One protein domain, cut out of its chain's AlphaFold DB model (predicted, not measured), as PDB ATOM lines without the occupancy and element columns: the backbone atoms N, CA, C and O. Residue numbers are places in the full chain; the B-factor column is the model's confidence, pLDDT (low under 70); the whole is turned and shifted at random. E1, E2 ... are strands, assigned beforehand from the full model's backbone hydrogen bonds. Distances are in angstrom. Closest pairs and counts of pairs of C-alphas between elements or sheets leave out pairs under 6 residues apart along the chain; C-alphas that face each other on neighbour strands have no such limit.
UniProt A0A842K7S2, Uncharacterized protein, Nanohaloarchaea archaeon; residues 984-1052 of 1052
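Overview. This is residues 984 to 1052 of the 1052 residues of an uncharacterized protein of Nanohaloarchaea archaeon (UniProt A0A842K7S2). The domain is a small closed barrel of five strands, in which the two longest, E1 and E4, bend sharply, and different parts of each pair with different neighbours in the wall. The ring runs E1, E2, E3, E5, E4 and back to E1, and residues 984 to 993 come before the first strand. The printed part has 69 residues, with no named helix and five strands in the order E1 to E5; the barrel is mixed, with E3 and E5 its parallel pair, and the class is all strand. The whole is compact and rounded, with a radius of gyration of the C-alphas of 11.0 A and spans of 28 by 25 by 17 A.

Along the chain. After residues 984 to 993 comes E1, residues 994 to 1007, the longest strand, 23.5 A from first to last C-alpha; it bends by 106 degrees at residue 998, and C-alpha 994 is at (-11.932, -26.908, -37.232). E2 holds residues 1010 to 1016, 19.1 A long. E3 holds residues 1021 to 1026 and measures 15.8 A. E4, residues 1035 to 1044, is 22.9 A long, begins at (-12.679, -11.563, -32.839) and bends by 70 degrees at residue 1038. E5, residues 1047 to 1051, is 12.4 A long and ends at C-alpha 1051, (-7.052, -21.201, -42.252).

Arrangement. The pairing of E1 is staggered: residues 994 to 999 pair with E4 and residues 1000 to 1007 with E2. E1 and E2 form an antiparallel hairpin, at 125 degrees between directions, with N 1002 and O 1014 2.9 A apart, within hydrogen-bond range. E2 and E3 form another, at 156 degrees, with N 1013 and O 1024 at 2.9 A. E1, E2 and E3 are a meander, each strand the antiparallel neighbour of the one before. With E4, the antiparallel neighbour of E1, they make a Greek key, four strands in a row whose first and fourth are also neighbours. E3 and E5 are parallel, at 45 degrees, with N 1050 and O 1023 at 2.8 A. E4 and E5 form an antiparallel hairpin, at 131 degrees, with N 1042 and O 1049 at 2.8 A. E4 and E1 close the ring, with N 997 and O 1037 at 2.8 A; C-alphas 1036 and 998, which face each other, are 4.1 A apart. E2 and E4 are apart.

Size, cuts and confidence. The two C-alphas farthest apart, those of Ser 1008 and Ser 1018, are 30.3 A from each other. The printed part has no cut and ends at Val 1052, the chain's last residue. The links E1 to E2, E2 to E3 and E4 to E5 are tight, and E3 to E4, with 8 residues, is short; no link is long. The mean pLDDT of the printed part is 83.1, and residues 1033 to 1034 and 1046 are under 70.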
ATOM      1  N   SER A 984      -2.234 -19.869 -27.508       81.69
ATOM      2  CA  SER A 984      -1.332 -20.663 -26.659       81.69
ATOM      3  C   SER A 984      -1.813 -22.099 -26.406       81.69
ATOM      4  O   SER A 984      -1.001 -22.964 -26.093       81.69
ATOM      5  N   ASP A 985      -3.108 -22.374 -26.583       82.50
ATOM      6  CA  ASP A 985      -3.688 -23.715 -26.433       82.50
ATOM      7  C   ASP A 985      -3.559 -24.555 -27.720       82.50
ATOM      8  O   ASP A 985      -3.949 -25.725 -27.754       82.50
ATOM      9  N   LEU A 986      -3.068 -23.954 -28.810       81.06
ATOM     10  CA  LEU A 986      -2.992 -24.585 -30.122       81.06
ATOM     11  C   LEU A 986      -1.695 -25.376 -30.276       81.06
ATOM     12  O   LEU A 986      -0.608 -24.811 -30.344       81.06
ATOM     13  N   ASP A 987      -1.828 -26.689 -30.442       79.94
ATOM     14  CA  ASP A 987      -0.702 -27.582 -30.715       79.94
ATOM     15  C   ASP A 987      -0.803 -28.225 -32.111       79.94
ATOM     16  O   ASP A 987      -1.879 -28.381 -32.697       79.94
ATOM     17  N   LYS A 988       0.341 -28.658 -32.646       77.56
ATOM     18  CA  LYS A 988       0.493 -29.382 -33.914       77.56
ATOM     19  C   LYS A 988      -0.343 -30.661 -33.951       77.56
ATOM     20  O   LYS A 988      -0.821 -31.028 -35.024       77.56
ATOM     21  N   GLY A 989      -0.582 -31.295 -32.801       74.44
ATOM     22  CA  GLY A 989      -1.475 -32.452 -32.676       74.44
ATOM     23  C   GLY A 989      -2.954 -32.147 -32.949       74.44
ATOM     24  O   GLY A 989      -3.723 -33.060 -33.225       74.44
ATOM     25  N   MET A 990      -3.360 -30.874 -32.937       79.50
ATOM     26  CA  MET A 990      -4.744 -30.463 -33.198       79.50
ATOM     27  C   MET A 990      -5.010 -30.127 -34.677       79.50
ATOM     28  O   MET A 990      -6.072 -29.601 -35.021       79.50
ATOM     29  N   THR A 991      -4.055 -30.409 -35.565       79.38
ATOM     30  CA  THR A 991      -4.135 -30.057 -36.990       79.38
ATOM     31  C   THR A 991      -5.150 -30.907 -37.758       79.38
ATOM     32  O   THR A 991      -5.398 -32.063 -37.435       79.38
ATOM     33  N   GLY A 992      -5.803 -30.303 -38.754       75.94
ATOM     34  CA  GLY A 992      -6.942 -30.876 -39.481       75.94
ATOM     35  C   GLY A 992      -8.300 -30.665 -38.797       75.94
ATOM     36  O   GLY A 992      -9.340 -30.857 -39.428       75.94
ATOM     37  N   ASN A 993      -8.324 -30.211 -37.540       78.44
ATOM     38  CA  ASN A 993      -9.567 -29.895 -36.839       78.44
ATOM     39  C   ASN A 993     -10.007 -28.448 -37.095       78.44
ATOM     40  O   ASN A 993      -9.199 -27.515 -37.102       78.44
ATOM     41  N   ARG A 994     -11.322 -28.246 -37.256       82.19
ATOM     42  CA  ARG A 994     -11.932 -26.908 -37.232       82.19
ATOM     43  C   ARG A 994     -12.198 -26.491 -35.796       82.19
ATOM     44  O   ARG A 994     -12.946 -27.159 -35.089       82.19
ATOM     45  N   MET A 995     -11.674 -25.340 -35.404       86.44
ATOM     46  CA  MET A 995     -11.750 -24.844 -34.032       86.44
ATOM     47  C   MET A 995     -12.020 -23.347 -33.994       86.44
ATOM     48  O   MET A 995     -11.752 -22.630 -34.957       86.44
ATOM     49  N   LYS A 996     -12.602 -22.889 -32.885       87.62
ATOM     50  CA  LYS A 996     -12.833 -21.472 -32.603       87.62
ATOM     51  C   LYS A 996     -11.666 -20.954 -31.779       87.62
ATOM     52  O   LYS A 996     -11.498 -21.402 -30.652       87.62
ATOM     53  N   VAL A 997     -10.895 -20.021 -32.326       89.56
ATOM     54  CA  VAL A 997      -9.746 -19.410 -31.654       89.56
ATOM     55  C   VAL A 997     -10.062 -17.950 -31.359       89.56
ATOM     56  O   VAL A 997     -10.461 -17.211 -32.261       89.56
ATOM     57  N   LYS A 998      -9.926 -17.521 -30.104       87.38
ATOM     58  CA  LYS A 998     -10.208 -16.146 -29.677       87.38
ATOM     59  C   LYS A 998      -8.909 -15.371 -29.501       87.38
ATOM     60  O   LYS A 998      -8.018 -15.799 -28.779       87.38
ATOM     61  N   GLY A 999      -8.824 -14.202 -30.128       86.88
ATOM     62  CA  GLY A 999      -7.673 -13.321 -29.973       86.88
ATOM     63  C   GLY A 999      -7.869 -11.969 -30.644       86.88
ATOM     64  O   GLY A 999      -8.900 -11.680 -31.260       86.88
ATOM     65  N   LYS A1000      -6.867 -11.104 -30.523       86.25
ATOM     66  CA  LYS A1000      -6.839  -9.816 -31.212       86.25
ATOM     67  C   LYS A1000      -6.209  -9.998 -32.589       86.25
ATOM     68  O   LYS A1000      -5.008 -10.250 -32.695       86.25
ATOM     69  N   LEU A1001      -7.038  -9.896 -33.625       89.88
ATOM     70  CA  LEU A1001      -6.615 -10.023 -35.016       89.88
ATOM     71  C   LEU A1001      -5.954  -8.724 -35.489       89.88
ATOM     72  O   LEU A1001      -6.583  -7.666 -35.431       89.88
ATOM     73  N   ASN A1002      -4.716  -8.819 -35.977       87.44
ATOM     74  CA  ASN A1002      -3.980  -7.718 -36.604       87.44
ATOM     75  C   ASN A1002      -3.577  -8.129 -38.021       87.44
ATOM     76  O   ASN A1002      -2.988  -9.193 -38.212       87.44
ATOM     77  N   PHE A1003      -3.885  -7.300 -39.013       89.12
ATOM     78  CA  PHE A1003      -3.502  -7.559 -40.398       89.12
ATOM     79  C   PHE A1003      -1.997  -7.365 -40.594       89.12
ATOM     80  O   PHE A1003      -1.375  -6.520 -39.946       89.12
ATOM     81  N   HIS A1004      -1.401  -8.146 -41.491       86.44
ATOM     82  CA  HIS A1004      -0.002  -7.982 -41.878       86.44
ATOM     83  C   HIS A1004       0.117  -7.595 -43.345       86.44
ATOM     84  O   HIS A1004       0.494  -6.467 -43.655       86.44
ATOM     85  N   GLU A1005      -0.225  -8.504 -44.253       84.81
ATOM     86  CA  GLU A1005      -0.054  -8.280 -45.685       84.81
ATOM     87  C   GLU A1005      -1.018  -9.124 -46.525       84.81
ATOM     88  O   GLU A1005      -1.593 -10.112 -46.065       84.81
ATOM     89  N   GLU A1006      -1.211  -8.716 -47.778       87.31
ATOM     90  CA  GLU A1006      -1.936  -9.491 -48.782       87.31
ATOM     91  C   GLU A1006      -0.935 -10.020 -49.808       87.31
ATOM     92  O   GLU A1006      -0.324  -9.250 -50.553       87.31
ATOM     93  N   THR A1007      -0.803 -11.342 -49.877       78.81
ATOM     94  CA  THR A1007       0.170 -11.998 -50.749       78.81
ATOM     95  C   THR A1007      -0.552 -13.012 -51.630       78.81
ATOM     96  O   THR A1007      -1.138 -13.983 -51.157       78.81
ATOM     97  N   SER A1008      -0.525 -12.785 -52.948       76.44
ATOM     98  CA  SER A1008      -1.145 -13.659 -53.966       76.44
ATOM     99  C   SER A1008      -2.644 -13.946 -53.750       76.44
ATOM    100  O   SER A1008      -3.093 -15.078 -53.921       76.44
ATOM    101  N   GLY A1009      -3.427 -12.928 -53.374       78.50
ATOM    102  CA  GLY A1009      -4.880 -13.047 -53.166       78.50
ATOM    103  C   GLY A1009      -5.273 -13.757 -51.867       78.50
ATOM    104  O   GLY A1009      -6.410 -14.194 -51.719       78.50
ATOM    105  N   THR A1010      -4.325 -13.905 -50.942       82.88
ATOM    106  CA  THR A1010      -4.548 -14.381 -49.579       82.88
ATOM    107  C   THR A1010      -4.171 -13.267 -48.606       82.88
ATOM    108  O   THR A1010      -3.079 -12.710 -48.703       82.88
ATOM    109  N   PHE A1011      -5.045 -12.981 -47.647       88.38
ATOM    110  CA  PHE A1011      -4.790 -12.039 -46.563       88.38
ATOM    111  C   PHE A1011      -4.195 -12.777 -45.360       88.38
ATOM    112  O   PHE A1011      -4.766 -13.766 -44.890       88.38
ATOM    113  N   LEU A1012      -3.054 -12.296 -44.872       89.69
ATOM    114  CA  LEU A1012      -2.368 -12.825 -43.699       89.69
ATOM    115  C   LEU A1012      -2.564 -11.889 -42.505       89.69
ATOM    116  O   LEU A1012      -2.382 -10.673 -42.608       89.69
ATOM    117  N   TYR A1013      -2.908 -12.479 -41.367       91.44
ATOM    118  CA  TYR A1013      -3.086 -11.791 -40.094       91.44
ATOM    119  C   TYR A1013      -2.318 -12.532 -38.998       91.44
ATOM    120  O   TYR A1013      -2.054 -13.726 -39.112       91.44
ATOM    121  N   SER A1014      -2.027 -11.848 -37.899       90.12
ATOM    122  CA  SER A1014      -1.673 -12.475 -36.625       90.12
ATOM    123  C   SER A1014      -2.884 -12.410 -35.696       90.12
ATOM    124  O   SER A1014      -3.408 -11.315 -35.467       90.12
ATOM    125  N   LEU A1015      -3.319 -13.537 -35.142       89.62
ATOM    126  CA  LEU A1015      -4.322 -13.580 -34.079       89.62
ATOM    127  C   LEU A1015      -3.599 -13.792 -32.750       89.62
ATOM    128  O   LEU A1015      -3.064 -14.870 -32.504       89.62
ATOM    129  N   ARG A1016      -3.544 -12.743 -31.923       87.38
ATOM    130  CA  ARG A1016      -2.767 -12.721 -30.676       87.38
ATOM    131  C   ARG A1016      -3.648 -12.985 -29.456       87.38
ATOM    132  O   ARG A1016      -4.660 -12.305 -29.282       87.38
ATOM    133  N   GLY A1017      -3.264 -13.971 -28.656       81.94
ATOM    134  CA  GLY A1017      -3.854 -14.326 -27.369       81.94
ATOM    135  C   GLY A1017      -3.192 -13.598 -26.204       81.94
ATOM    136  O   GLY A1017      -2.512 -12.590 -26.406       81.94
ATOM    137  N   SER A1018      -3.420 -14.120 -25.000       76.00
ATOM    138  CA  SER A1018      -2.784 -13.685 -23.751       76.00
ATOM    139  C   SER A1018      -1.265 -13.900 -23.786       76.00
ATOM    140  O   SER A1018      -0.523 -12.928 -23.647       76.00
ATOM    141  N   ASP A1019      -0.831 -15.126 -24.098       75.62
ATOM    142  CA  ASP A1019       0.579 -15.535 -23.991       75.62
ATOM    143  C   ASP A1019       1.257 -15.862 -25.335       75.62
ATOM    144  O   ASP A1019       2.480 -15.788 -25.438       75.62
ATOM    145  N   ASP A1020       0.489 -16.166 -26.389       81.31
ATOM    146  CA  ASP A1020       1.035 -16.519 -27.709       81.31
ATOM    147  C   ASP A1020       0.183 -15.981 -28.876       81.31
ATOM    148  O   ASP A1020      -0.843 -15.320 -28.685       81.31
ATOM    149  N   TRP A1021       0.604 -16.214 -30.117       88.88
ATOM    150  CA  TRP A1021      -0.104 -15.805 -31.325       88.88
ATOM    151  C   TRP A1021      -0.024 -16.870 -32.418       88.88
ATOM    152  O   TRP A1021       0.933 -17.627 -32.515       88.88
ATOM    153  N   VAL A1022      -1.028 -16.893 -33.293       89.19
ATOM    154  CA  VAL A1022      -1.059 -17.793 -34.452       89.19
ATOM    155  C   VAL A1022      -1.251 -16.995 -35.737       89.19
ATOM    156  O   VAL A1022      -1.943 -15.970 -35.756       89.19
ATOM    157  N   VAL A1023      -0.639 -17.452 -36.829       89.19
ATOM    158  CA  VAL A1023      -0.839 -16.840 -38.145       89.19
ATOM    159  C   VAL A1023      -2.202 -17.270 -38.682       89.19
ATOM    160  O   VAL A1023      -2.490 -18.457 -38.808       89.19
ATOM    161  N   VAL A1024      -3.043 -16.311 -39.049       90.69
ATOM    162  CA  VAL A1024      -4.330 -16.564 -39.697       90.69
ATOM    163  C   VAL A1024      -4.210 -16.291 -41.184       90.69
ATOM    164  O   VAL A1024      -3.781 -15.215 -41.608       90.69
ATOM    165  N   ARG A1025      -4.639 -17.262 -41.984       90.06
ATOM    166  CA  ARG A1025      -4.704 -17.162 -43.436       90.06
ATOM    167  C   ARG A1025      -6.167 -17.102 -43.856       90.06
ATOM    168  O   ARG A1025      -6.901 -18.044 -43.588       90.06
ATOM    169  N   SER A1026      -6.584 -16.037 -44.539       87.25
ATOM    170  CA  SER A1026      -7.949 -15.948 -45.070       87.25
ATOM    171  C   SER A1026      -7.988 -15.550 -46.542       87.25
ATOM    172  O   SER A1026      -7.169 -14.773 -47.036       87.25
ATOM    173  N   SER A1027      -8.967 -16.103 -47.256       85.12
ATOM    174  CA  SER A1027      -9.251 -15.767 -48.659       85.12
ATOM    175  C   SER A1027     -10.027 -14.451 -48.816       85.12
ATOM    176  O   SER A1027     -10.179 -13.949 -49.930       85.12
ATOM    177  N   GLN A1028     -10.513 -13.879 -47.709       83.94
ATOM    178  CA  GLN A1028     -11.253 -12.620 -47.670       83.94
ATOM    179  C   GLN A1028     -10.644 -11.664 -46.640       83.94
ATOM    180  O   GLN A1028      -9.919 -12.070 -45.730       83.94
ATOM    181  N   LYS A1029     -10.917 -10.364 -46.794       82.44
ATOM    182  CA  LYS A1029     -10.428  -9.357 -45.853       82.44
ATOM    183  C   LYS A1029     -11.277  -9.365 -44.575       82.44
ATOM    184  O   LYS A1029     -12.493  -9.220 -44.663       82.44
ATOM    185  N   LEU A1030     -10.635  -9.520 -43.419       83.50
ATOM    186  CA  LEU A1030     -11.237  -9.567 -42.085       83.50
ATOM    187  C   LEU A1030     -11.016  -8.223 -41.362       83.50
ATOM    188  O   LEU A1030     -10.023  -7.539 -41.620       83.50
ATOM    189  N   GLU A1031     -11.943  -7.824 -40.486       78.62
ATOM    190  CA  GLU A1031     -11.837  -6.583 -39.697       78.62
ATOM    191  C   GLU A1031     -10.907  -6.764 -38.480       78.62
ATOM    192  O   GLU A1031     -10.964  -7.781 -37.791       78.62
ATOM    193  N   GLU A1032     -10.038  -5.780 -38.216       76.62
ATOM    194  CA  GLU A1032      -9.091  -5.796 -37.090       76.62
ATOM    195  C   GLU A1032      -9.765  -5.409 -35.761       76.62
ATOM    196  O   GLU A1032     -10.582  -4.490 -35.706       76.62
ATOM    197  N   GLY A1033      -9.368  -6.066 -34.665       67.31
ATOM    198  CA  GLY A1033      -9.959  -5.882 -33.331       67.31
ATOM    199  C   GLY A1033     -10.766  -7.100 -32.861       67.31
ATOM    200  O   GLY A1033     -11.336  -7.822 -33.667       67.31
ATOM    201  N   SER A1034     -10.732  -7.374 -31.549       60.66
ATOM    202  CA  SER A1034     -11.107  -8.639 -30.878       60.66
ATOM    203  C   SER A1034     -12.183  -9.489 -31.573       60.66
ATOM    204  O   SER A1034     -13.372  -9.181 -31.489       60.66
ATOM    205  N   THR A1035     -11.779 -10.620 -32.160       73.12
ATOM    206  CA  THR A1035     -12.679 -11.563 -32.839       73.12
ATOM    207  C   THR A1035     -12.332 -13.014 -32.497       73.12
ATOM    208  O   THR A1035     -11.167 -13.401 -32.414       73.12
ATOM    209  N   THR A1036     -13.366 -13.832 -32.280       84.81
ATOM    210  CA  THR A1036     -13.244 -15.296 -32.259       84.81
ATOM    211  C   THR A1036     -13.365 -15.795 -33.693       84.81
ATOM    212  O   THR A1036     -14.416 -15.624 -34.312       84.81
ATOM    213  N   LEU A1037     -12.309 -16.402 -34.229       84.25
ATOM    214  CA  LEU A1037     -12.260 -16.904 -35.600       84.25
ATOM    215  C   LEU A1037     -12.400 -18.419 -35.624       84.25
ATOM    216  O   LEU A1037     -11.766 -19.120 -34.839       84.25
ATOM    217  N   GLN A1038     -13.229 -18.928 -36.534       87.94
ATOM    218  CA  GLN A1038     -13.405 -20.363 -36.718       87.94
ATOM    219  C   GLN A1038     -12.735 -20.812 -38.013       87.94
ATOM    220  O   GLN A1038     -13.276 -20.585 -39.094       87.94
ATOM    221  N   GLY A1039     -11.598 -21.488 -37.888       84.56
ATOM    222  CA  GLY A1039     -10.799 -21.960 -39.017       84.56
ATOM    223  C   GLY A1039     -10.311 -23.389 -38.817       84.56
ATOM    224  O   GLY A1039     -10.465 -23.964 -37.739       84.56
ATOM    225  N   GLU A1040      -9.761 -23.974 -39.872       89.38
ATOM    226  CA  GLU A1040      -9.069 -25.261 -39.817       89.38
ATOM    227  C   GLU A1040      -7.594 -25.025 -39.479       89.38
ATOM    228  O   GLU A1040      -6.924 -24.221 -40.130       89.38
ATOM    229  N   LEU A1041      -7.087 -25.710 -38.455       88.25
ATOM    230  CA  LEU A1041      -5.694 -25.580 -38.046       88.25
ATOM    231  C   LEU A1041      -4.801 -26.425 -38.965       88.25
ATOM    232  O   LEU A1041      -4.980 -27.638 -39.071       88.25
ATOM    233  N   LYS A1042      -3.833 -25.806 -39.637       87.62
ATOM    234  CA  LYS A1042      -2.926 -26.459 -40.591       87.62
ATOM    235  C   LYS A1042      -1.474 -26.160 -40.269       87.62
ATOM    236  O   LYS A1042      -1.155 -25.150 -39.657       87.62
ATOM    237  N   ILE A1043      -0.584 -27.029 -40.736       84.25
ATOM    238  CA  ILE A1043       0.861 -26.801 -40.667       84.25
ATOM    239  C   ILE A1043       1.345 -26.382 -42.046       84.25
ATOM    240  O   ILE A1043       1.107 -27.080 -43.034       84.25
ATOM    241  N   HIS A1044       2.078 -25.276 -42.110       73.56
ATOM    242  CA  HIS A1044       2.781 -24.871 -43.319       73.56
ATOM    243  C   HIS A1044       4.242 -24.577 -42.968       73.56
ATOM    244  O   HIS A1044       4.526 -23.762 -42.110       73.56
ATOM    245  N   HIS A1045       5.197 -25.266 -43.599       72.81
ATOM    246  CA  HIS A1045       6.639 -25.079 -43.333       72.81
ATOM    247  C   HIS A1045       7.069 -25.220 -41.857       72.81
ATOM    248  O   HIS A1045       8.100 -24.689 -41.464       72.81
ATOM    249  N   GLY A1046       6.327 -25.993 -41.060       68.56
ATOM    250  CA  GLY A1046       6.663 -26.272 -39.661       68.56
ATOM    251  C   GLY A1046       5.963 -25.371 -38.646       68.56
ATOM    252  O   GLY A1046       5.961 -25.731 -37.467       68.56
ATOM    253  N   ASP A1047       5.296 -24.310 -39.103       74.56
ATOM    254  CA  ASP A1047       4.535 -23.390 -38.259       74.56
ATOM    255  C   ASP A1047       3.028 -23.643 -38.377       74.56
ATOM    256  O   ASP A1047       2.536 -24.166 -39.387       74.56
ATOM    257  N   LEU A1048       2.300 -23.311 -37.311       81.81
ATOM    258  CA  LEU A1048       0.851 -23.463 -37.207       81.81
ATOM    259  C   LEU A1048       0.135 -22.263 -37.831       81.81
ATOM    260  O   LEU A1048       0.428 -21.108 -37.523       81.81
ATOM    261  N   TYR A1049      -0.840 -22.556 -38.685       88.81
ATOM    262  CA  TYR A1049      -1.693 -21.578 -39.342       88.81
ATOM    263  C   TYR A1049      -3.151 -21.917 -39.085       88.81
ATOM    264  O   TYR A1049      -3.561 -23.069 -39.202       88.81
ATOM    265  N   LEU A1050      -3.955 -20.900 -38.813       89.25
ATOM    266  CA  LEU A1050      -5.403 -21.025 -38.790       89.25
ATOM    267  C   LEU A1050      -5.952 -20.571 -40.147       89.25
ATOM    268  O   LEU A1050      -5.884 -19.388 -40.484       89.25
ATOM    269  N   GLU A1051      -6.463 -21.505 -40.947       88.81
ATOM    270  CA  GLU A1051      -7.052 -21.201 -42.252       88.81
ATOM    271  C   GLU A1051      -8.556 -20.939 -42.094       88.81
ATOM    272  O   GLU A1051      -9.316 -21.835 -41.714       88.81
ATOM    273  N   VAL A1052      -8.962 -19.685 -42.329       85.56
ATOM    274  CA  VAL A1052     -10.306 -19.146 -42.036       85.56
ATOM    275  C   VAL A1052     -11.090 -18.848 -43.303       85.56
ATOM    276  O   VAL A1052     -10.589 -18.067 -44.157       85.56
TER     277      VAL A1052